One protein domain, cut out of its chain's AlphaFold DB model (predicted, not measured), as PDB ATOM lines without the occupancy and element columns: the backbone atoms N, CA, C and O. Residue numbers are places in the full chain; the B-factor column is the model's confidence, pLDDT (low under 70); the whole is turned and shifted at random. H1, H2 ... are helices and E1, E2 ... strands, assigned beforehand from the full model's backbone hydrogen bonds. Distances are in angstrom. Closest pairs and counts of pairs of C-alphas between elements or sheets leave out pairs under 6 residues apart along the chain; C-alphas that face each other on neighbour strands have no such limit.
ATOM      1  N   TYR A 204      81.223  -5.364 -28.615       78.50
ATOM      2  CA  TYR A 204      81.778  -4.182 -27.942       78.50
ATOM      3  C   TYR A 204      80.729  -3.234 -27.331       78.50
ATOM      4  O   TYR A 204      81.082  -2.261 -26.665       78.50
ATOM      5  N   LYS A 205      79.437  -3.489 -27.574       78.88
ATOM      6  CA  LYS A 205      78.313  -2.735 -26.997       78.88
ATOM      7  C   LYS A 205      77.642  -3.471 -25.830       78.88
ATOM      8  O   LYS A 205      76.856  -2.857 -25.117       78.88
ATOM      9  N   ARG A 206      77.935  -4.762 -25.638       80.56
ATOM     10  CA  ARG A 206      77.323  -5.620 -24.609       80.56
ATOM     11  C   ARG A 206      78.014  -5.461 -23.265       80.56
ATOM     12  O   ARG A 206      79.221  -5.241 -23.222       80.56
ATOM     13  N   LYS A 207      77.310  -5.643 -22.151       86.12
ATOM     14  CA  LYS A 207      77.993  -5.784 -20.852       86.12
ATOM     15  C   LYS A 207      78.846  -7.061 -20.853       86.12
ATOM     16  O   LYS A 207      78.555  -8.010 -21.571       86.12
ATOM     17  N   ILE A 208      79.907  -7.106 -20.042       87.38
ATOM     18  CA  ILE A 208      80.823  -8.266 -20.004       87.38
ATOM     19  C   ILE A 208      80.080  -9.562 -19.629       87.38
ATOM     20  O   ILE A 208      80.363 -10.621 -20.178       87.38
ATOM     21  N   ASN A 209      79.090  -9.479 -18.740       83.38
ATOM     22  CA  ASN A 209      78.267 -10.623 -18.349       83.38
ATOM     23  C   ASN A 209      77.258 -11.073 -19.429       83.38
ATOM     24  O   ASN A 209      76.669 -12.137 -19.282       83.38
ATOM     25  N   GLU A 210      77.070 -10.293 -20.499       86.75
ATOM     26  CA  GLU A 210      76.221 -10.611 -21.664       86.75
ATOM     27  C   GLU A 210      77.031 -11.210 -22.833       86.75
ATOM     28  O   GLU A 210      76.491 -11.471 -23.912       86.75
ATOM     29  N   LEU A 211      78.342 -11.400 -22.652       83.19
ATOM     30  CA  LEU A 211      79.171 -12.162 -23.582       83.19
ATOM     31  C   LEU A 211      78.706 -13.622 -23.621       83.19
ATOM     32  O   LEU A 211      78.232 -14.164 -22.618       83.19
ATOM     33  N   ASN A 212      78.851 -14.273 -24.776       79.19
ATOM     34  CA  ASN A 212      78.503 -15.687 -24.882       79.19
ATOM     35  C   ASN A 212      79.466 -16.555 -24.052       79.19
ATOM     36  O   ASN A 212      80.524 -16.101 -23.613       79.19
ATOM     37  N   GLU A 213      79.097 -17.812 -23.821       77.38
ATOM     38  CA  GLU A 213      79.866 -18.717 -22.964       77.38
ATOM     39  C   GLU A 213      81.333 -18.855 -23.407       77.38
ATOM     40  O   GLU A 213      82.234 -18.683 -22.590       77.38
ATOM     41  N   LEU A 214      81.585 -19.053 -24.703       64.88
ATOM     42  CA  LEU A 214      82.935 -19.214 -25.257       64.88
ATOM     43  C   LEU A 214      83.778 -17.934 -25.134       64.88
ATOM     44  O   LEU A 214      84.951 -17.980 -24.760       64.88
ATOM     45  N   GLU A 215      83.172 -16.771 -25.388       78.38
ATOM     46  CA  GLU A 215      83.785 -15.456 -25.172       78.38
ATOM     47  C   GLU A 215      84.162 -15.278 -23.698       78.38
ATOM     48  O   GLU A 215      85.286 -14.872 -23.394       78.38
ATOM     49  N   ARG A 216      83.255 -15.627 -22.775       79.50
ATOM     50  CA  ARG A 216      83.498 -15.540 -21.328       79.50
ATOM     51  C   ARG A 216      84.603 -16.486 -20.874       79.50
ATOM     52  O   ARG A 216      85.419 -16.073 -20.058       79.50
ATOM     53  N   ILE A 217      84.660 -17.707 -21.409       71.06
ATOM     54  CA  ILE A 217      85.725 -18.687 -21.142       71.06
ATOM     55  C   ILE A 217      87.085 -18.114 -21.550       71.06
ATOM     56  O   ILE A 217      87.993 -18.037 -20.724       71.06
ATOM     57  N   ASN A 218      87.210 -17.638 -22.791       71.25
ATOM     58  CA  ASN A 218      88.463 -17.073 -23.296       71.25
ATOM     59  C   ASN A 218      88.893 -15.822 -22.535       71.25
ATOM     60  O   ASN A 218      90.074 -15.653 -22.241       71.25
ATOM     61  N   CYS A 219      87.946 -14.957 -22.169       87.06
ATOM     62  CA  CYS A 219      88.247 -13.787 -21.353       87.06
ATOM     63  C   CYS A 219      88.664 -14.178 -19.928       87.06
ATOM     64  O   CYS A 219      89.569 -13.553 -19.383       87.06
ATOM     65  N   SER A 220      88.056 -15.211 -19.328       79.81
ATOM     66  CA  SER A 220      88.482 -15.739 -18.022       79.81
ATOM     67  C   SER A 220      89.929 -16.228 -18.071       79.81
ATOM     68  O   SER A 220      90.707 -15.894 -17.181       79.81
ATOM     69  N   VAL A 221      90.297 -16.982 -19.113       75.62
ATOM     70  CA  VAL A 221      91.672 -17.473 -19.311       75.62
ATOM     71  C   VAL A 221      92.634 -16.297 -19.477       75.62
ATOM     72  O   VAL A 221      93.610 -16.193 -18.735       75.62
ATOM     73  N   PHE A 222      92.323 -15.356 -20.372       87.00
ATOM     74  CA  PHE A 222      93.162 -14.181 -20.603       87.00
ATOM     75  C   PHE A 222      93.359 -13.333 -19.339       87.00
ATOM     76  O   PHE A 222      94.476 -12.911 -19.055       87.00
ATOM     77  N   LEU A 223      92.308 -13.087 -18.550       89.44
ATOM     78  CA  LEU A 223      92.444 -12.294 -17.324       89.44
ATOM     79  C   LEU A 223      93.241 -13.017 -16.233       89.44
ATOM     80  O   LEU A 223      93.916 -12.348 -15.452       89.44
ATOM     81  N   ALA A 224      93.207 -14.353 -16.184       79.75
ATOM     82  CA  ALA A 224      94.092 -15.119 -15.309       79.75
ATOM     83  C   ALA A 224      95.565 -14.955 -15.733       79.75
ATOM     84  O   ALA A 224      96.407 -14.648 -14.887       79.75
ATOM     85  N   LEU A 225      95.853 -15.055 -17.038       77.81
ATOM     86  CA  LEU A 225      97.187 -14.811 -17.602       77.81
ATOM     87  C   LEU A 225      97.677 -13.384 -17.335       77.81
ATOM     88  O   LEU A 225      98.799 -13.188 -16.880       77.81
ATOM     89  N   LEU A 226      96.828 -12.382 -17.566       87.44
ATOM     90  CA  LEU A 226      97.143 -10.976 -17.321       87.44
ATOM     91  C   LEU A 226      97.433 -10.705 -15.840       87.44
ATOM     92  O   LEU A 226      98.365  -9.972 -15.520       87.44
ATOM     93  N   MET A 227      96.668 -11.308 -14.928       83.81
ATOM     94  CA  MET A 227      96.940 -11.187 -13.497       83.81
ATOM     95  C   MET A 227      98.320 -11.764 -13.147       83.81
ATOM     96  O   MET A 227      99.080 -11.112 -12.433       83.81
ATOM     97  N   GLY A 228      98.671 -12.936 -13.689       78.94
ATOM     98  CA  GLY A 228     100.007 -13.524 -13.539       78.94
ATOM     99  C   GLY A 228     101.113 -12.643 -14.129       78.94
ATOM    100  O   GLY A 228     102.118 -12.388 -13.467       78.94
ATOM    101  N   TYR A 229     100.890 -12.090 -15.323       82.06
ATOM    102  CA  TYR A 229     101.805 -11.164 -15.995       82.06
ATOM    103  C   TYR A 229     102.099  -9.918 -15.151       82.06
ATOM    104  O   TYR A 229     103.264  -9.551 -14.985       82.06
ATOM    105  N   ILE A 230     101.062  -9.278 -14.600       83.88
ATOM    106  CA  ILE A 230     101.206  -8.074 -13.769       83.88
ATOM    107  C   ILE A 230     102.001  -8.391 -12.501       83.88
ATOM    108  O   ILE A 230     102.905  -7.643 -12.145       83.88
ATOM    109  N   ILE A 231     101.693  -9.506 -11.831       79.06
ATOM    110  CA  ILE A 231     102.400  -9.924 -10.613       79.06
ATOM    111  C   ILE A 231     103.873 -10.219 -10.921       79.06
ATOM    112  O   ILE A 231     104.758  -9.754 -10.204       79.06
ATOM    113  N   ARG A 232     104.161 -10.945 -12.007       76.25
ATOM    114  CA  ARG A 232     105.534 -11.283 -12.411       76.25
ATOM    115  C   ARG A 232     106.369 -10.047 -12.738       76.25
ATOM    116  O   ARG A 232     107.542  -9.987 -12.376       76.25
ATOM    117  N   ASN A 233     105.777  -9.076 -13.428       76.25
ATOM    118  CA  ASN A 233     106.469  -7.876 -13.895       76.25
ATOM    119  C   ASN A 233     106.225  -6.654 -12.988       76.25
ATOM    120  O   ASN A 233     106.475  -5.529 -13.415       76.25
ATOM    121  N   HIS A 234     105.771  -6.850 -11.742       75.69
ATOM    122  CA  HIS A 234     105.419  -5.753 -10.827       75.69
ATOM    123  C   HIS A 234     106.569  -4.754 -10.599       75.69
ATOM    124  O   HIS A 234     106.328  -3.571 -10.387       75.69
ATOM    125  N   TRP A 235     107.816  -5.229 -10.663       66.50
ATOM    126  CA  TRP A 235     109.031  -4.447 -10.428       66.50
ATOM    127  C   TRP A 235     109.514  -3.669 -11.657       66.50
ATOM    128  O   TRP A 235     110.336  -2.769 -11.514       66.50
ATOM    129  N   LYS A 236     109.025  -3.990 -12.862       72.06
ATOM    130  CA  LYS A 236     109.532  -3.396 -14.109       72.06
ATOM    131  C   LYS A 236     108.947  -2.016 -14.432       72.06
ATOM    132  O   LYS A 236     109.508  -1.314 -15.258       72.06
ATOM    133  N   ASP A 237     107.830  -1.624 -13.808       69.81
ATOM    134  CA  ASP A 237     107.065  -0.393 -14.120       69.81
ATOM    135  C   ASP A 237     106.846  -0.152 -15.637       69.81
ATOM    136  O   ASP A 237     106.779   0.988 -16.107       69.81
ATOM    137  N   GLU A 238     106.729  -1.240 -16.408       82.00
ATOM    138  CA  GLU A 238     106.650  -1.239 -17.873       82.00
ATOM    139  C   GLU A 238     105.211  -1.077 -18.384       82.00
ATOM    140  O   GLU A 238     104.240  -1.539 -17.774       82.00
ATOM    141  N   SER A 239     105.080  -0.429 -19.544       92.06
ATOM    142  CA  SER A 239     103.827  -0.363 -20.290       92.06
ATOM    143  C   SER A 239     103.708  -1.546 -21.257       92.06
ATOM    144  O   SER A 239     104.687  -1.985 -21.860       92.06
ATOM    145  N   PHE A 240     102.503  -2.086 -21.414       93.88
ATOM    146  CA  PHE A 240     102.277  -3.331 -22.149       93.88
ATOM    147  C   PHE A 240     100.988  -3.287 -22.970       93.88
ATOM    148  O   PHE A 240     100.064  -2.529 -22.673       93.88
ATOM    149  N   THR A 241     100.898  -4.130 -23.991       95.12
ATOM    150  CA  THR A 241      99.656  -4.391 -24.727       95.12
ATOM    151  C   THR A 241      99.070  -5.746 -24.336       95.12
ATOM    152  O   THR A 241      99.714  -6.588 -23.710       95.12
ATOM    153  N   VAL A 242      97.833  -6.014 -24.756       92.75
ATOM    154  CA  VAL A 242      97.238  -7.354 -24.608       92.75
ATOM    155  C   VAL A 242      98.046  -8.451 -25.316       92.75
ATOM    156  O   VAL A 242      97.926  -9.618 -24.947       92.75
ATOM    157  N   LEU A 243      98.863  -8.104 -26.318       90.69
ATOM    158  CA  LEU A 243      99.667  -9.073 -27.057       90.69
ATOM    159  C   LEU A 243     100.944  -9.447 -26.305       90.69
ATOM    160  O   LEU A 243     101.310 -10.621 -26.310       90.69
ATOM    161  N   ASP A 244     101.559  -8.495 -25.600       90.38
ATOM    162  CA  ASP A 244     102.717  -8.743 -24.728       90.38
ATOM    163  C   ASP A 244     102.404  -9.817 -23.670       90.38
ATOM    164  O   ASP A 244     103.222 -10.692 -23.397       90.38
ATOM    165  N   VAL A 245     101.176  -9.808 -23.138       87.88
ATOM    166  CA  VAL A 245     100.682 -10.808 -22.176       87.88
ATOM    167  C   VAL A 245     100.632 -12.204 -22.801       87.88
ATOM    168  O   VAL A 245     101.093 -13.173 -22.202       87.88
ATOM    169  N   LEU A 246     100.096 -12.317 -24.021       81.81
ATOM    170  CA  LEU A 246      99.970 -13.595 -24.733       81.81
ATOM    171  C   LEU A 246     101.343 -14.167 -25.133       81.81
ATOM    172  O   LEU A 246     101.538 -15.383 -25.089       81.81
ATOM    173  N   LYS A 247     102.296 -13.287 -25.467       81.69
ATOM    174  CA  LYS A 247     103.698 -13.596 -25.803       81.69
ATOM    175  C   LYS A 247     104.591 -13.892 -24.589       81.69
ATOM    176  O   LYS A 247     105.777 -14.142 -24.764       81.69
ATOM    177  N   GLN A 248     104.085 -13.783 -23.362       71.06
ATOM    178  CA  GLN A 248     104.861 -14.083 -22.150       71.06
ATOM    179  C   GLN A 248     104.467 -15.402 -21.476       71.06
ATOM    180  O   GLN A 248     105.006 -15.731 -20.413       71.06
ATOM    181  N   THR A 249     103.573 -16.182 -22.091       61.50
ATOM    182  CA  THR A 249     103.324 -17.562 -21.655       61.50
ATOM    183  C   THR A 249     104.583 -18.401 -21.882       61.50
ATOM    184  O   THR A 249     105.310 -18.197 -22.851       61.50
ATOM    185  N   SER A 250     104.878 -19.341 -20.982       47.22
ATOM    186  CA  SER A 250     106.162 -20.065 -20.917       47.22
ATOM    187  C   SER A 250     106.574 -20.799 -22.201       47.22
ATOM    188  O   SER A 250     107.749 -21.120 -22.338       47.22
ATOM    189  N   ASN A 251     105.657 -21.001 -23.154       52.91
ATOM    190  CA  ASN A 251     105.931 -21.615 -24.455       52.91
ATOM    191  C   ASN A 251     105.379 -20.831 -25.663       52.91
ATOM    192  O   ASN A 251     105.388 -21.374 -26.761       52.91
ATOM    193  N   ASN A 252     104.839 -19.613 -25.491       62.00
ATOM    194  CA  ASN A 252     104.186 -18.817 -26.554       62.00
ATOM    195  C   ASN A 252     103.081 -19.525 -27.356       62.00
ATOM    196  O   ASN A 252     102.589 -18.996 -28.351       62.00
ATOM    197  N   LEU A 253     102.658 -20.707 -26.917       57.28
ATOM    198  CA  LEU A 253     101.824 -21.608 -27.692       57.28
ATOM    199  C   LEU A 253     100.452 -21.008 -28.003       57.28
ATOM    200  O   LEU A 253      99.970 -21.090 -29.133       57.28
ATOM    201  N   ASP A 254      99.826 -20.382 -27.008       63.12
ATOM    202  CA  ASP A 254      98.531 -19.734 -27.199       63.12
ATOM    203  C   ASP A 254      98.635 -18.596 -28.216       63.12
ATOM    204  O   ASP A 254      97.771 -18.456 -29.078       63.12
ATOM    205  N   TYR A 255      99.721 -17.820 -28.170       71.44
ATOM    206  CA  TYR A 255      99.984 -16.773 -29.151       71.44
ATOM    207  C   TYR A 255     100.180 -17.355 -30.557       71.44
ATOM    208  O   TYR A 255      99.572 -16.860 -31.507       71.44
ATOM    209  N   GLU A 256     100.961 -18.428 -30.704       66.19
ATOM    210  CA  GLU A 256     101.177 -19.088 -31.995       66.19
ATOM    211  C   GLU A 256      99.874 -19.614 -32.598       66.19
ATOM    212  O   GLU A 256      99.627 -19.426 -33.791       66.19
ATOM    213  N   ILE A 257      99.016 -20.235 -31.787       59.66
ATOM    214  CA  ILE A 257      97.726 -20.739 -32.260       59.66
ATOM    215  C   ILE A 257      96.799 -19.580 -32.618       59.66
ATOM    216  O   ILE A 257      96.239 -19.591 -33.714       59.66
ATOM    217  N   ILE A 258      96.686 -18.555 -31.762       67.75
ATOM    218  CA  ILE A 258      95.890 -17.358 -32.065       67.75
ATOM    219  C   ILE A 258      96.360 -16.740 -33.381       67.75
ATOM    220  O   ILE A 258      95.524 -16.428 -34.219       67.75
ATOM    221  N   SER A 259      97.672 -16.627 -33.603       68.38
ATOM    222  CA  SER A 259      98.241 -16.022 -34.814       68.38
ATOM    223  C   SER A 259      97.867 -16.749 -36.111       68.38
ATOM    224  O   SER A 259      97.856 -16.129 -37.172       68.38
ATOM    225  N   LYS A 260      97.517 -18.039 -36.016       62.62
ATOM    226  CA  LYS A 260      97.123 -18.907 -37.134       62.62
ATOM    227  C   LYS A 260      95.604 -19.001 -37.325       62.62
ATOM    228  O   LYS A 260      95.149 -19.650 -38.266       62.62
ATOM    229  N   LEU A 261      94.799 -18.385 -36.452       59.31
ATOM    230  CA  LEU A 261      93.345 -18.349 -36.624       59.31
ATOM    231  C   LEU A 261      92.961 -17.499 -37.834       59.31
ATOM    232  O   LEU A 261      93.655 -16.561 -38.210       59.31
ATOM    233  N   HIS A 262      91.792 -17.770 -38.411       57.09
ATOM    234  CA  HIS A 262      91.205 -16.845 -39.371       57.09
ATOM    235  C   HIS A 262      90.638 -15.629 -38.612       57.09
ATOM    236  O   HIS A 262      89.759 -15.769 -37.766       57.09
ATOM    237  N   GLU A 263      91.132 -14.434 -38.949       68.62
ATOM    238  CA  GLU A 263      90.848 -13.146 -38.287       68.62
ATOM    239  C   GLU A 263      91.269 -13.055 -36.799       68.62
ATOM    240  O   GLU A 263      90.441 -12.743 -35.927       68.62
ATOM    241  N   PRO A 264      92.565 -13.239 -36.483       70.69
ATOM    242  CA  PRO A 264      93.072 -13.206 -35.108       70.69
ATOM    243  C   PRO A 264      92.839 -11.855 -34.411       70.69
ATOM    244  O   PRO A 264      92.678 -11.773 -33.196       70.69
ATOM    245  N   GLN A 265      92.696 -10.774 -35.179       81.56
ATOM    246  CA  GLN A 265      92.372  -9.441 -34.681       81.56
ATOM    247  C   GLN A 265      91.091  -9.375 -33.849       81.56
ATOM    248  O   GLN A 265      90.960  -8.496 -32.996       81.56
ATOM    249  N   ARG A 266      90.118 -10.257 -34.101       79.56
ATOM    250  CA  ARG A 266      88.818 -10.204 -33.421       79.56
ATOM    251  C   ARG A 266      88.943 -10.594 -31.953       79.56
ATOM    252  O   ARG A 266      88.402  -9.888 -31.102       79.56
ATOM    253  N   ILE A 267      89.684 -11.665 -31.660       80.56
ATOM    254  CA  ILE A 267      89.878 -12.149 -30.288       80.56
ATOM    255  C   ILE A 267      90.778 -11.204 -29.487       80.56
ATOM    256  O   ILE A 267      90.460 -10.873 -28.349       80.56
ATOM    257  N   ILE A 268      91.808 -10.638 -30.121       88.62
ATOM    258  CA  ILE A 268      92.656  -9.619 -29.491       88.62
ATOM    259  C   ILE A 268      91.846  -8.366 -29.128       88.62
ATOM    260  O   ILE A 268      91.945  -7.857 -28.010       88.62
ATOM    261  N   LYS A 269      90.971  -7.900 -30.030       90.06
ATOM    262  CA  LYS A 269      90.064  -6.779 -29.740       90.06
ATOM    263  C   LYS A 269      89.062  -7.101 -28.632       90.06
ATOM    264  O   LYS A 269      88.689  -6.196 -27.891       90.06
ATOM    265  N   LEU A 270      88.616  -8.353 -28.505       90.88
ATOM    266  CA  LEU A 270      87.766  -8.787 -27.392       90.88
ATOM    267  C   LEU A 270      88.512  -8.714 -26.050       90.88
ATOM    268  O   LEU A 270      87.949  -8.220 -25.075       90.88
ATOM    269  N   PHE A 271      89.778  -9.127 -25.996       92.19
ATOM    270  CA  PHE A 271      90.583  -8.999 -24.777       92.19
ATOM    271  C   PHE A 271      90.809  -7.540 -24.393       92.19
ATOM    272  O   PHE A 271      90.534  -7.163 -23.257       92.19
ATOM    273  N   GLN A 272      91.199  -6.697 -25.351       94.19
ATOM    274  CA  GLN A 272      91.324  -5.251 -25.149       94.19
ATOM    275  C   GLN A 272      90.003  -4.634 -24.655       94.19
ATOM    276  O   GLN A 272      89.996  -3.861 -23.701       94.19
ATOM    277  N   TYR A 273      88.868  -5.050 -25.222       94.44
ATOM    278  CA  TYR A 273      87.547  -4.622 -24.767       94.44
ATOM    279  C   TYR A 273      87.267  -4.970 -23.296       94.44
ATOM    280  O   TYR A 273      86.791  -4.125 -22.535       94.44
ATOM    281  N   VAL A 274      87.557  -6.208 -22.882       94.00
ATOM    282  CA  VAL A 274      87.349  -6.642 -21.494       94.00
ATOM    283  C   VAL A 274      88.319  -5.944 -20.541       94.00
ATOM    284  O   VAL A 274      87.902  -5.562 -19.448       94.00
ATOM    285  N   VAL A 275      89.567  -5.706 -20.950       96.00
ATOM    286  CA  VAL A 275      90.544  -4.924 -20.173       96.00
ATOM    287  C   VAL A 275      90.037  -3.507 -19.922       96.00
ATOM    288  O   VAL A 275      89.950  -3.094 -18.764       96.00
ATOM    289  N   ASP A 276      89.604  -2.803 -20.969       94.69
ATOM    290  CA  ASP A 276      89.061  -1.446 -20.860       94.69
ATOM    291  C   ASP A 276      87.859  -1.401 -19.898       94.69
ATOM    292  O   ASP A 276      87.781  -0.592 -18.966       94.69
ATOM    293  N   LYS A 277      86.895  -2.305 -20.106       93.94
ATOM    294  CA  LYS A 277      85.619  -2.300 -19.379       93.94
ATOM    295  C   LYS A 277      85.716  -2.826 -17.953       93.94
ATOM    296  O   LYS A 277      84.897  -2.419 -17.124       93.94
ATOM    297  N   LEU A 278      86.655  -3.728 -17.667       93.50
ATOM    298  CA  LEU A 278      86.805  -4.344 -16.353       93.50
ATOM    299  C   LEU A 278      87.948  -3.715 -15.556       93.50
ATOM    300  O   LEU A 278      87.732  -3.305 -14.421       93.50
ATOM    301  N   LEU A 279      89.150  -3.618 -16.121       94.75
ATOM    302  CA  LEU A 279      90.351  -3.234 -15.378       94.75
ATOM    303  C   LEU A 279      90.583  -1.727 -15.390       94.75
ATOM    304  O   LEU A 279      90.758  -1.147 -14.317       94.75
ATOM    305  N   CYS A 280      90.508  -1.079 -16.557       94.44
ATOM    306  CA  CYS A 280      90.670   0.375 -16.648       94.44
ATOM    307  C   CYS A 280      89.521   1.102 -15.945       94.44
ATOM    308  O   CYS A 280      89.750   1.974 -15.108       94.44
ATOM    309  N   LYS A 281      88.273   0.663 -16.170       93.56
ATOM    310  CA  LYS A 281      87.098   1.208 -15.466       93.56
ATOM    311  C   LYS A 281      87.214   1.137 -13.935       93.56
ATOM    312  O   LYS A 281      86.729   2.031 -13.250       93.56
ATOM    313  N   ASN A 282      87.843   0.089 -13.396       93.25
ATOM    314  CA  ASN A 282      88.037  -0.092 -11.951       93.25
ATOM    315  C   ASN A 282      89.424   0.376 -11.462       93.25
ATOM    316  O   ASN A 282      89.808   0.077 -10.330       93.25
ATOM    317  N   LYS A 283      90.155   1.137 -12.291       93.81
ATOM    318  CA  LYS A 283      91.455   1.757 -11.992       93.81
ATOM    319  C   LYS A 283      92.584   0.780 -11.648       93.81
ATOM    320  O   LYS A 283      93.549   1.190 -11.014       93.81
ATOM    321  N   TYR A 284      92.482  -0.491 -12.042       93.44
ATOM    322  CA  TYR A 284      93.587  -1.454 -11.908       93.44
ATOM    323  C   TYR A 284      94.693  -1.192 -12.931       93.44
ATOM    324  O   TYR A 284      95.871  -1.367 -12.632       93.44
ATOM    325  N   LEU A 285      94.301  -0.743 -14.122       94.81
ATOM    326  CA  LEU A 285      95.190  -0.353 -15.208       94.81
ATOM    327  C   LEU A 285      94.844   1.064 -15.672       94.81
ATOM    328  O   LEU A 285      93.687   1.481 -15.586       94.81
ATOM    329  N   THR A 286      95.831   1.763 -16.211       94.44
ATOM    330  CA  THR A 286      95.693   3.068 -16.858       94.44
ATOM    331  C   THR A 286      95.925   2.891 -18.356       94.44
ATOM    332  O   THR A 286      96.946   2.331 -18.750       94.44
ATOM    333  N   ASP A 287      94.973   3.337 -19.179       94.69
ATOM    334  CA  ASP A 287      95.160   3.489 -20.629       94.69
ATOM    335  C   ASP A 287      96.026   4.735 -20.862       94.69
ATOM    336  O   ASP A 287      95.663   5.825 -20.414       94.69
ATOM    337  N   LEU A 288      97.188   4.570 -21.498       94.31
ATOM    338  CA  LEU A 288      98.121   5.675 -21.740       94.31
ATOM    339  C   LEU A 288      97.701   6.562 -22.923       94.31
ATOM    340  O   LEU A 288      98.380   7.540 -23.212       94.31
ATOM    341  N   ASN A 289      96.600   6.238 -23.613       91.56
ATOM    342  CA  ASN A 289      96.192   6.843 -24.889       91.56
ATOM    343  C   ASN A 289      97.245   6.705 -26.004       91.56
ATOM    344  O   ASN A 289      97.153   7.356 -27.045       91.56
ATOM    345  N   GLU A 290      98.226   5.830 -25.809       92.81
ATOM    346  CA  GLU A 290      99.213   5.450 -26.807       92.81
ATOM    347  C   GLU A 290      98.717   4.234 -27.592       92.81
ATOM    348  O   GLU A 290      98.044   3.341 -27.063       92.81
ATOM    349  N   VAL A 291      99.083   4.187 -28.872       93.62
ATOM    350  CA  VAL A 291      98.752   3.080 -29.766       93.62
ATOM    351  C   VAL A 291     100.036   2.466 -30.296       93.62
ATOM    352  O   VAL A 291     100.837   3.146 -30.932       93.62
ATOM    353  N   ARG A 292     100.202   1.162 -30.072       94.38
ATOM    354  CA  ARG A 292     101.304   0.363 -30.609       94.38
ATOM    355  C   ARG A 292     100.801  -0.464 -31.787       94.38
ATOM    356  O   ARG A 292      99.782  -1.147 -31.675       94.38
ATOM    357  N   GLU A 293     101.497  -0.390 -32.918       92.81
ATOM    358  CA  GLU A 293     101.232  -1.278 -34.048       92.81
ATOM    359  C   GLU A 293     101.964  -2.604 -33.852       92.81
ATOM    360  O   GLU A 293     103.183  -2.642 -33.709       92.81
ATOM    361  N   GLU A 294     101.210  -3.700 -33.836       90.06
ATOM    362  CA  GLU A 294     101.749  -5.045 -33.676       90.06
ATOM    363  C   GLU A 294     101.209  -5.987 -34.750       90.06
ATOM    364  O   GLU A 294     100.015  -5.994 -35.061       90.06
ATOM    365  N   LYS A 295     102.098  -6.812 -35.308       85.31
ATOM    366  CA  LYS A 295     101.747  -7.829 -36.300       85.31
ATOM    367  C   LYS A 295     101.303  -9.121 -35.612       85.31
ATOM    368  O   LYS A 295     101.996  -9.625 -34.729       85.31
ATOM    369  N   ILE A 296     100.173  -9.673 -36.048       80.94
ATOM    370  CA  ILE A 296      99.649 -10.976 -35.625       80.94
ATOM    371  C   ILE A 296      99.181 -11.765 -36.852       80.94
ATOM    372  O   ILE A 296      98.244 -11.365 -37.547       80.94
ATOM    373  N   GLY A 297      99.869 -12.870 -37.148       69.81
ATOM    374  CA  GLY A 297      99.720 -13.552 -38.436       69.81
ATOM    375  C   GLY A 297      99.972 -12.577 -39.594       69.81
ATOM    376  O   GLY A 297     100.961 -11.841 -39.588       69.81
ATOM    377  N   ASP A 298      99.031 -12.510 -40.532       69.19
ATOM    378  CA  ASP A 298      99.088 -11.608 -41.693       69.19
ATOM    379  C   ASP A 298      98.437 -10.232 -41.449       69.19
ATOM    380  O   ASP A 298      98.258  -9.448 -42.378       69.19
ATOM    381  N   SER A 299      98.049  -9.917 -40.208       73.06
ATOM    382  CA  SER A 299      97.338  -8.677 -39.864       73.06
ATOM    383  C   SER A 299      98.182  -7.737 -39.004       73.06
ATOM    384  O   SER A 299      98.779  -8.163 -38.019       73.06
ATOM    385  N   ASN A 300      98.149  -6.438 -39.312       85.81
ATOM    386  CA  ASN A 300      98.665  -5.385 -38.431       85.81
ATOM    387  C   ASN A 300      97.530  -4.850 -37.545       85.81
ATOM    388  O   ASN A 300      96.481  -4.433 -38.047       85.81
ATOM    389  N   LEU A 301      97.725  -4.863 -36.225       88.56
ATOM    390  CA  LEU A 301      96.781  -4.326 -35.249       88.56
ATOM    391  C   LEU A 301      97.318  -3.080 -34.572       88.56
ATOM    392  O   LEU A 301      98.431  -3.063 -34.071       88.56
ATOM    393  N   LYS A 302      96.436  -2.094 -34.442       91.81
ATOM    394  CA  LYS A 302      96.594  -0.963 -33.533       91.81
ATOM    395  C   LYS A 302      96.080  -1.362 -32.153       91.81
ATOM    396  O   LYS A 302      94.867  -1.503 -31.969       91.81
ATOM    397  N   LEU A 303      96.994  -1.585 -31.218       93.56
ATOM    398  CA  LEU A 303      96.702  -1.975 -29.841       93.56
ATOM    399  C   LEU A 303      96.904  -0.799 -28.899       93.56
ATOM    400  O   LEU A 303      97.823  -0.007 -29.077       93.56
ATOM    401  N   LYS A 304      96.048  -0.705 -27.886       95.75
ATOM    402  CA  LYS A 304      96.236   0.254 -26.801       95.75
ATOM    403  C   LYS A 304      97.362  -0.198 -25.883       95.75
ATOM    404  O   LYS A 304      97.557  -1.402 -25.679       95.75
ATOM    405  N   VAL A 305      98.045   0.780 -25.306       96.19
ATOM    406  CA  VAL A 305      99.103   0.568 -24.322       96.19
ATOM    407  C   VAL A 305      98.561   0.837 -22.919       96.19
ATOM    408  O   VAL A 305      97.990   1.891 -22.641       96.19
ATOM    409  N   TYR A 306      98.765  -0.126 -22.027       96.25
ATOM    410  CA  TYR A 306      98.325  -0.079 -20.640       96.25
ATOM    411  C   TYR A 306      99.511   0.003 -19.693       96.25
ATOM    412  O   TYR A 306     100.580  -0.548 -19.954       96.25
ATOM    413  N   LYS A 307      99.286   0.630 -18.541       93.81
ATOM    414  CA  LYS A 307     100.212   0.618 -17.411       93.81
ATOM    415  C   LYS A 307      99.489   0.201 -16.136       93.81
ATOM    416  O   LYS A 307      98.315   0.520 -15.952       93.81
ATOM    417  N   VAL A 308     100.172  -0.521 -15.252       91.00
ATOM    418  CA  VAL A 308      99.616  -0.903 -13.946       91.00
ATOM    419  C   VAL A 308      99.472   0.339 -13.073       91.00
ATOM    420  O   VAL A 308     100.394   1.149 -12.980       91.00
ATOM    421  N   ASN A 309      98.319   0.505 -12.427       88.44
ATOM    422  CA  ASN A 309      98.152   1.587 -11.468       88.44
ATOM    423  C   ASN A 309      98.910   1.256 -10.174       88.44
ATOM    424  O   ASN A 309      98.601   0.264  -9.512       88.44
ATOM    425  N   LYS A 310      99.858   2.118  -9.785       82.69
ATOM    426  CA  LYS A 310     100.691   1.955  -8.580       82.69
ATOM    427  C   LYS A 310      99.868   1.861  -7.289       82.69
ATOM    428  O   LYS A 310     100.267   1.180  -6.354       82.69
ATOM    429  N   GLU A 311      98.681   2.470  -7.251       82.12
ATOM    430  CA  GLU A 311      97.773   2.398  -6.096       82.12
ATOM    431  C   GLU A 311      97.036   1.051  -5.978       82.12
ATOM    432  O   GLU A 311      96.484   0.718  -4.925       82.12
ATOM    433  N   LYS A 312      96.998   0.258  -7.056       83.56
ATOM    434  CA  LYS A 312      96.335  -1.052  -7.127       83.56
ATOM    435  C   LYS A 312      97.353  -2.185  -7.184       83.56
ATOM    436  O   LYS A 312      97.276  -3.064  -8.037       83.56
ATOM    437  N   ASP A 313      98.257  -2.183  -6.215       81.25
ATOM    438  CA  ASP A 313      99.278  -3.211  -6.062       81.25
ATOM    439  C   ASP A 313      98.665  -4.615  -5.884       81.25
ATOM    440  O   ASP A 313      97.993  -4.904  -4.884       81.25
ATOM    441  N   LEU A 314      98.895  -5.485  -6.873       81.81
ATOM    442  CA  LEU A 314      98.442  -6.879  -6.880       81.81
ATOM    443  C   LEU A 314      99.323  -7.801  -6.023       81.81
ATOM    444  O   LEU A 314      98.970  -8.966  -5.834       81.81
ATOM    445  N   LEU A 315     100.421  -7.317  -5.438       80.44
ATOM    446  CA  LEU A 315     101.131  -8.043  -4.383       80.44
ATOM    447  C   LEU A 315     100.346  -8.048  -3.065       80.44
ATOM    448  O   LEU A 315     100.486  -8.974  -2.264       80.44
ATOM    449  N   LYS A 316      99.423  -7.098  -2.873       83.12
ATOM    450  CA  LYS A 316      98.550  -7.058  -1.695       83.12
ATOM    451  C   LYS A 316      97.373  -8.023  -1.835       83.12
ATOM    452  O   LYS A 316      96.547  -7.910  -2.747       83.12
ATOM    453  N   SER A 317      97.223  -8.924  -0.859       82.00
ATOM    454  CA  SER A 317      96.163  -9.948  -0.819       82.00
ATOM    455  C   SER A 317      94.752  -9.358  -0.955       82.00
ATOM    456  O   SER A 317      93.941  -9.836  -1.754       82.00
ATOM    457  N   ARG A 318      94.459  -8.252  -0.257       85.88
ATOM    458  CA  ARG A 318      93.156  -7.565  -0.333       85.88
ATOM    459  C   ARG A 318      92.841  -7.067  -1.747       85.88
ATOM    460  O   ARG A 318      91.708  -7.218  -2.219       85.88
ATOM    461  N   THR A 319      93.830  -6.499  -2.432       86.12
ATOM    462  CA  THR A 319      93.689  -5.998  -3.803       86.12
ATOM    463  C   THR A 319      93.430  -7.147  -4.777       86.12
ATOM    464  O   THR A 319      92.487  -7.053  -5.570       86.12
ATOM    465  N   ARG A 320      94.173  -8.262  -4.648       85.81
ATOM    466  CA  ARG A 320      93.940  -9.498  -5.421       85.81
ATOM    467  C   ARG A 320      92.541 -10.052  -5.204       85.81
ATOM    468  O   ARG A 320      91.797 -10.210  -6.163       85.81
ATOM    469  N   LYS A 321      92.137 -10.273  -3.948       86.25
ATOM    470  CA  LYS A 321      90.804 -10.803  -3.605       86.25
ATOM    471  C   LYS A 321      89.685  -9.932  -4.187       86.25
ATOM    472  O   LYS A 321      88.680 -10.455  -4.666       86.25
ATOM    473  N   THR A 322      89.861  -8.611  -4.193       91.00
ATOM    474  CA  THR A 322      88.889  -7.676  -4.783       91.00
ATOM    475  C   THR A 322      88.822  -7.806  -6.307       91.00
ATOM    476  O   THR A 322      87.727  -7.899  -6.861       91.00
ATOM    477  N   LEU A 323      89.977  -7.883  -6.977       89.12
ATOM    478  CA  LEU A 323      90.050  -8.083  -8.425       89.12
ATOM    479  C   LEU A 323      89.436  -9.426  -8.833       89.12
ATOM    480  O   LEU A 323      88.631  -9.501  -9.757       89.12
ATOM    481  N   GLU A 324      89.754 -10.486  -8.101       88.94
ATOM    482  CA  GLU A 324      89.212 -11.819  -8.341       88.94
ATOM    483  C   GLU A 324      87.691 -11.857  -8.214       88.94
ATOM    484  O   GLU A 324      87.024 -12.446  -9.062       88.94
ATOM    485  N   ARG A 325      87.124 -11.214  -7.186       90.00
ATOM    486  CA  ARG A 325      85.664 -11.095  -7.045       90.00
ATOM    487  C   ARG A 325      85.054 -10.365  -8.237       90.00
ATOM    488  O   ARG A 325      84.023 -10.796  -8.750       90.00
ATOM    489  N   LEU A 326      85.692  -9.288  -8.698       91.56
ATOM    490  CA  LEU A 326      85.248  -8.537  -9.869       91.56
ATOM    491  C   LEU A 326      85.254  -9.407 -11.136       91.56
ATOM    492  O   LEU A 326      84.271  -9.400 -11.878       91.56
ATOM    493  N   ILE A 327      86.318 -10.179 -11.363       88.50
ATOM    494  CA  ILE A 327      86.436 -11.077 -12.518       88.50
ATOM    495  C   ILE A 327      85.375 -12.182 -12.459       88.50
ATOM    496  O   ILE A 327      84.594 -12.337 -13.399       88.50
ATOM    497  N   LYS A 328      85.275 -12.894 -11.329       85.25
ATOM    498  CA  LYS A 328      84.326 -14.004 -11.127       85.25
ATOM    499  C   LYS A 328      82.867 -13.566 -11.257       85.25
ATOM    500  O   LYS A 328      82.049 -14.328 -11.756       85.25
ATOM    501  N   LYS A 329      82.542 -12.328 -10.863       88.25
ATOM    502  CA  LYS A 329      81.193 -11.757 -11.007       88.25
ATOM    503  C   LYS A 329      80.788 -11.528 -12.468       88.25
ATOM    504  O   LYS A 329      79.601 -11.546 -12.774       88.25
ATOM    505  N   ASN A 330      81.746 -11.261 -13.357       85.31
ATOM    506  CA  ASN A 330      81.461 -10.867 -14.742       85.31
ATOM    507  C   ASN A 330      81.726 -11.984 -15.764       85.31
ATOM    508  O   ASN A 330      81.139 -11.972 -16.844       85.31
ATOM    509  N   LEU A 331      82.587 -12.951 -15.445       84.44
ATOM    510  CA  LEU A 331      83.033 -14.005 -16.362       84.44
ATOM    511  C   LEU A 331      82.741 -15.404 -15.797       84.44
ATOM    512  O   LEU A 331      81.913 -15.543 -14.900       84.44
ATOM    513  N   SER A 332      83.319 -16.459 -16.377       76.62
ATOM    514  CA  SER A 332      83.145 -17.822 -15.859       76.62
ATOM    515  C   SER A 332      84.028 -18.022 -14.626       76.62
ATOM    516  O   SER A 332      85.255 -18.057 -14.748       76.62
ATOM    517  N   SER A 333      83.407 -18.117 -13.443       75.00
ATOM    518  CA  SER A 333      84.109 -18.278 -12.162       75.00
ATOM    519  C   SER A 333      84.823 -19.623 -12.051       75.00
ATOM    520  O   SER A 333      85.940 -19.668 -11.547       75.00
ATOM    521  N   GLU A 334      84.190 -20.704 -12.512       69.25
ATOM    522  CA  GLU A 334      84.759 -22.055 -12.487       69.25
ATOM    523  C   GLU A 334      86.039 -22.114 -13.324       69.25
ATOM    524  O   GLU A 334      87.105 -22.452 -12.813       69.25
ATOM    525  N   ILE A 335      85.961 -21.642 -14.571       65.00
ATOM    526  CA  ILE A 335      87.111 -21.589 -15.476       65.00
ATOM    527  C   ILE A 335      88.182 -20.639 -14.949       65.00
ATOM    528  O   ILE A 335      89.358 -20.978 -14.984       65.00
ATOM    529  N   TYR A 336      87.809 -19.468 -14.427       67.06
ATOM    530  CA  TYR A 336      88.786 -18.537 -13.863       67.06
ATOM    531  C   TYR A 336      89.524 -19.130 -12.651       67.06
ATOM    532  O   TYR A 336      90.740 -18.998 -12.564       67.06
ATOM    533  N   ASN A 337      88.818 -19.805 -11.733       64.75
ATOM    534  CA  ASN A 337      89.423 -20.461 -10.569       64.75
ATOM    535  C   ASN A 337      90.347 -21.605 -10.976       64.75
ATOM    536  O   ASN A 337      91.493 -21.636 -10.531       64.75
ATOM    537  N   TYR A 338      89.854 -22.497 -11.841       60.22
ATOM    538  CA  TYR A 338      90.635 -23.595 -12.395       60.22
ATOM    539  C   TYR A 338      91.912 -23.041 -13.029       60.22
ATOM    540  O   TYR A 338      93.013 -23.381 -12.618       60.22
ATOM    541  N   ARG A 339      91.792 -22.077 -13.948       59.09
ATOM    542  CA  ARG A 339      92.951 -21.502 -14.640       59.09
ATOM    543  C   ARG A 339      93.897 -20.781 -13.695       59.09
ATOM    544  O   ARG A 339      95.084 -21.040 -13.752       59.09
ATOM    545  N   LYS A 340      93.416 -19.972 -12.754       65.88
ATOM    546  CA  LYS A 340      94.281 -19.329 -11.754       65.88
ATOM    547  C   LYS A 340      95.213 -20.334 -11.049       65.88
ATOM    548  O   LYS A 340      96.386 -20.022 -10.864       65.88
ATOM    549  N   GLN A 341      94.708 -21.516 -10.688       60.34
ATOM    550  CA  GLN A 341      95.478 -22.563 -10.008       60.34
ATOM    551  C   GLN A 341      96.601 -23.154 -10.879       60.34
ATOM    552  O   GLN A 341      97.659 -23.484 -10.351       60.34
ATOM    553  N   TYR A 342      96.397 -23.258 -12.196       51.19
ATOM    554  CA  TYR A 342      97.367 -23.853 -13.128       51.19
ATOM    555  C   TYR A 342      98.238 -22.825 -13.870       51.19
ATOM    556  O   TYR A 342      99.358 -23.152 -14.250       51.19
ATOM    557  N   GLU A 343      97.771 -21.584 -14.030       52.22
ATOM    558  CA  GLU A 343      98.469 -20.507 -14.749       52.22
ATOM    559  C   GLU A 343      99.464 -19.747 -13.867       52.22
ATOM    560  O   GLU A 343     100.550 -19.409 -14.327       52.22
ATOM    561  N   LEU A 344      99.137 -19.476 -12.595       50.44
ATOM    562  CA  LEU A 344     100.046 -18.756 -11.688       50.44
ATOM    563  C   LEU A 344     101.417 -19.454 -11.528       50.44
ATOM    564  O   LEU A 344     102.429 -18.752 -11.573       50.44
ATOM    565  N   PRO A 345     101.498 -20.798 -11.440       47.78
ATOM    566  CA  PRO A 345     102.778 -21.509 -11.427       47.78
ATOM    567  C   PRO A 345     103.601 -21.370 -12.724       47.78
ATOM    568  O   PRO A 345     104.831 -21.411 -12.670       47.78
ATOM    569  N   LEU A 346     102.969 -21.155 -13.891       42.34
ATOM    570  CA  LEU A 346     103.666 -21.013 -15.186       42.34
ATOM    571  C   LEU A 346     104.501 -19.727 -15.290       42.34
ATOM    572  O   LEU A 346     105.365 -19.620 -16.162       42.34
ATOM    573  N   PHE A 347     104.306 -18.780 -14.370       47.75
ATOM    574  CA  PHE A 347     105.109 -17.563 -14.255       47.75
ATOM    575  C   PHE A 347     106.336 -17.719 -13.331       47.75
ATOM    576  O   PHE A 347     107.000 -16.718 -13.067       47.75
ATOM    577  N   LYS A 348     106.670 -18.955 -12.899       42.88
ATOM    578  CA  LYS A 348     107.751 -19.289 -11.943       42.88
ATOM    579  C   LYS A 348     107.656 -18.465 -10.660       42.88
ATOM    580  O   LYS A 348     108.547 -17.688 -10.327       42.88
TER     581      LYS A 348
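What this domain is: This is residues 204 to 348 of the 359 residues of an uncharacterized protein of Thermosipho japonicus (UniProt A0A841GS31). The long helix H1 runs through the middle, with H6 packed along it, while H4 crosses H1 steeply and packs between it and a long hairpin of two strands, E1 and E2, in which E1 bends sharply. The short H2 fills the space beside H1 and H4, H3 lies near the hairpin's turn, and H5 runs near H1 the opposite way. The printed part has 145 residues, with six named helices and two named strands in the order H1 H2 H3 H4 E1 E2 H5 H6; the sheet, E1 - E2, is antiparallel and the class is mixed, helices and strands. It is compact, with a radius of gyration of the C-alphas of 14.3 A, and spans 42 by 33 by 32 A.

How they stand to each other: E1, residues 285 to 296, and E2, residues 299 to 308, form an antiparallel hairpin at 153 degrees between directions; N 286 and O 307 are 2.8 A apart and N 301 and O 294 2.8 A, within hydrogen-bond range. E1 bends by 91 degrees at residue 289. The closest C-alphas of H4, residues 265 to 280, and E2 are those of Gln 265 and Leu 301, 6.8 A. H1, residues 213 to 232, touches H4 through residues 219 to 222 alone, closest at the C-alphas of Cys 219 and Phe 271, 6.3 A, at a steep tilt of 63 degrees, the same way. H2, residues 242 to 246, touches H1 (Leu 226 and Val 245, closest C-alphas, 6.0 A) and H4 (Val 242 and Gln 272, 6.3 A). H3, residues 253 to 259, only just touches H2, with 3 pairs of C-alphas within 8 A, the closest those of Leu 246 and Tyr 255, 5.4 A. H6, residues 333 to 347, touches H1, closest at the C-alphas of Ser 220 and Tyr 336, 5.0 A, the same way at a shallow tilt of 34 degrees, only just short of steep. H5, residues 317 to 330, is close to H1 but not clearly touching, the closest C-alphas being those of Ser 220 and Ile 327, 7.5 A; it only just touches H6, only at the corner, with 3 pairs within 8 A, the closest C-alphas those of Lys 328 and Tyr 336, 6.9 A. H3 and H6 are apart. Every O i to N i+4 pair is within hydrogen-bond range in H1, H3 and H5; in H4 it is 11 of 12, in H6 8 of 11, and in H2 0 of 1, with 1 of 2 O i to N i+3 pairs.

Where its parts are: H1 is 28.7 A long, from C-alpha 213 at (79.866, -18.717, -22.964). E2 is 27.2 A, E1 23.4 A, H6 21.1 A, H4 20.6 A and H5 20.3 A. H6 ends with C-alpha 347 at (105.109, -17.563, -14.255).

The domain as a whole: The C-alphas farthest apart, of Asp 298 and Arg 318, are 42.0 A apart. The printed part has no cut, and no link is long. The mean pLDDT of the printed part is 79.9; 34 residues are under 70, among them 256 to 263 and 334 to 348.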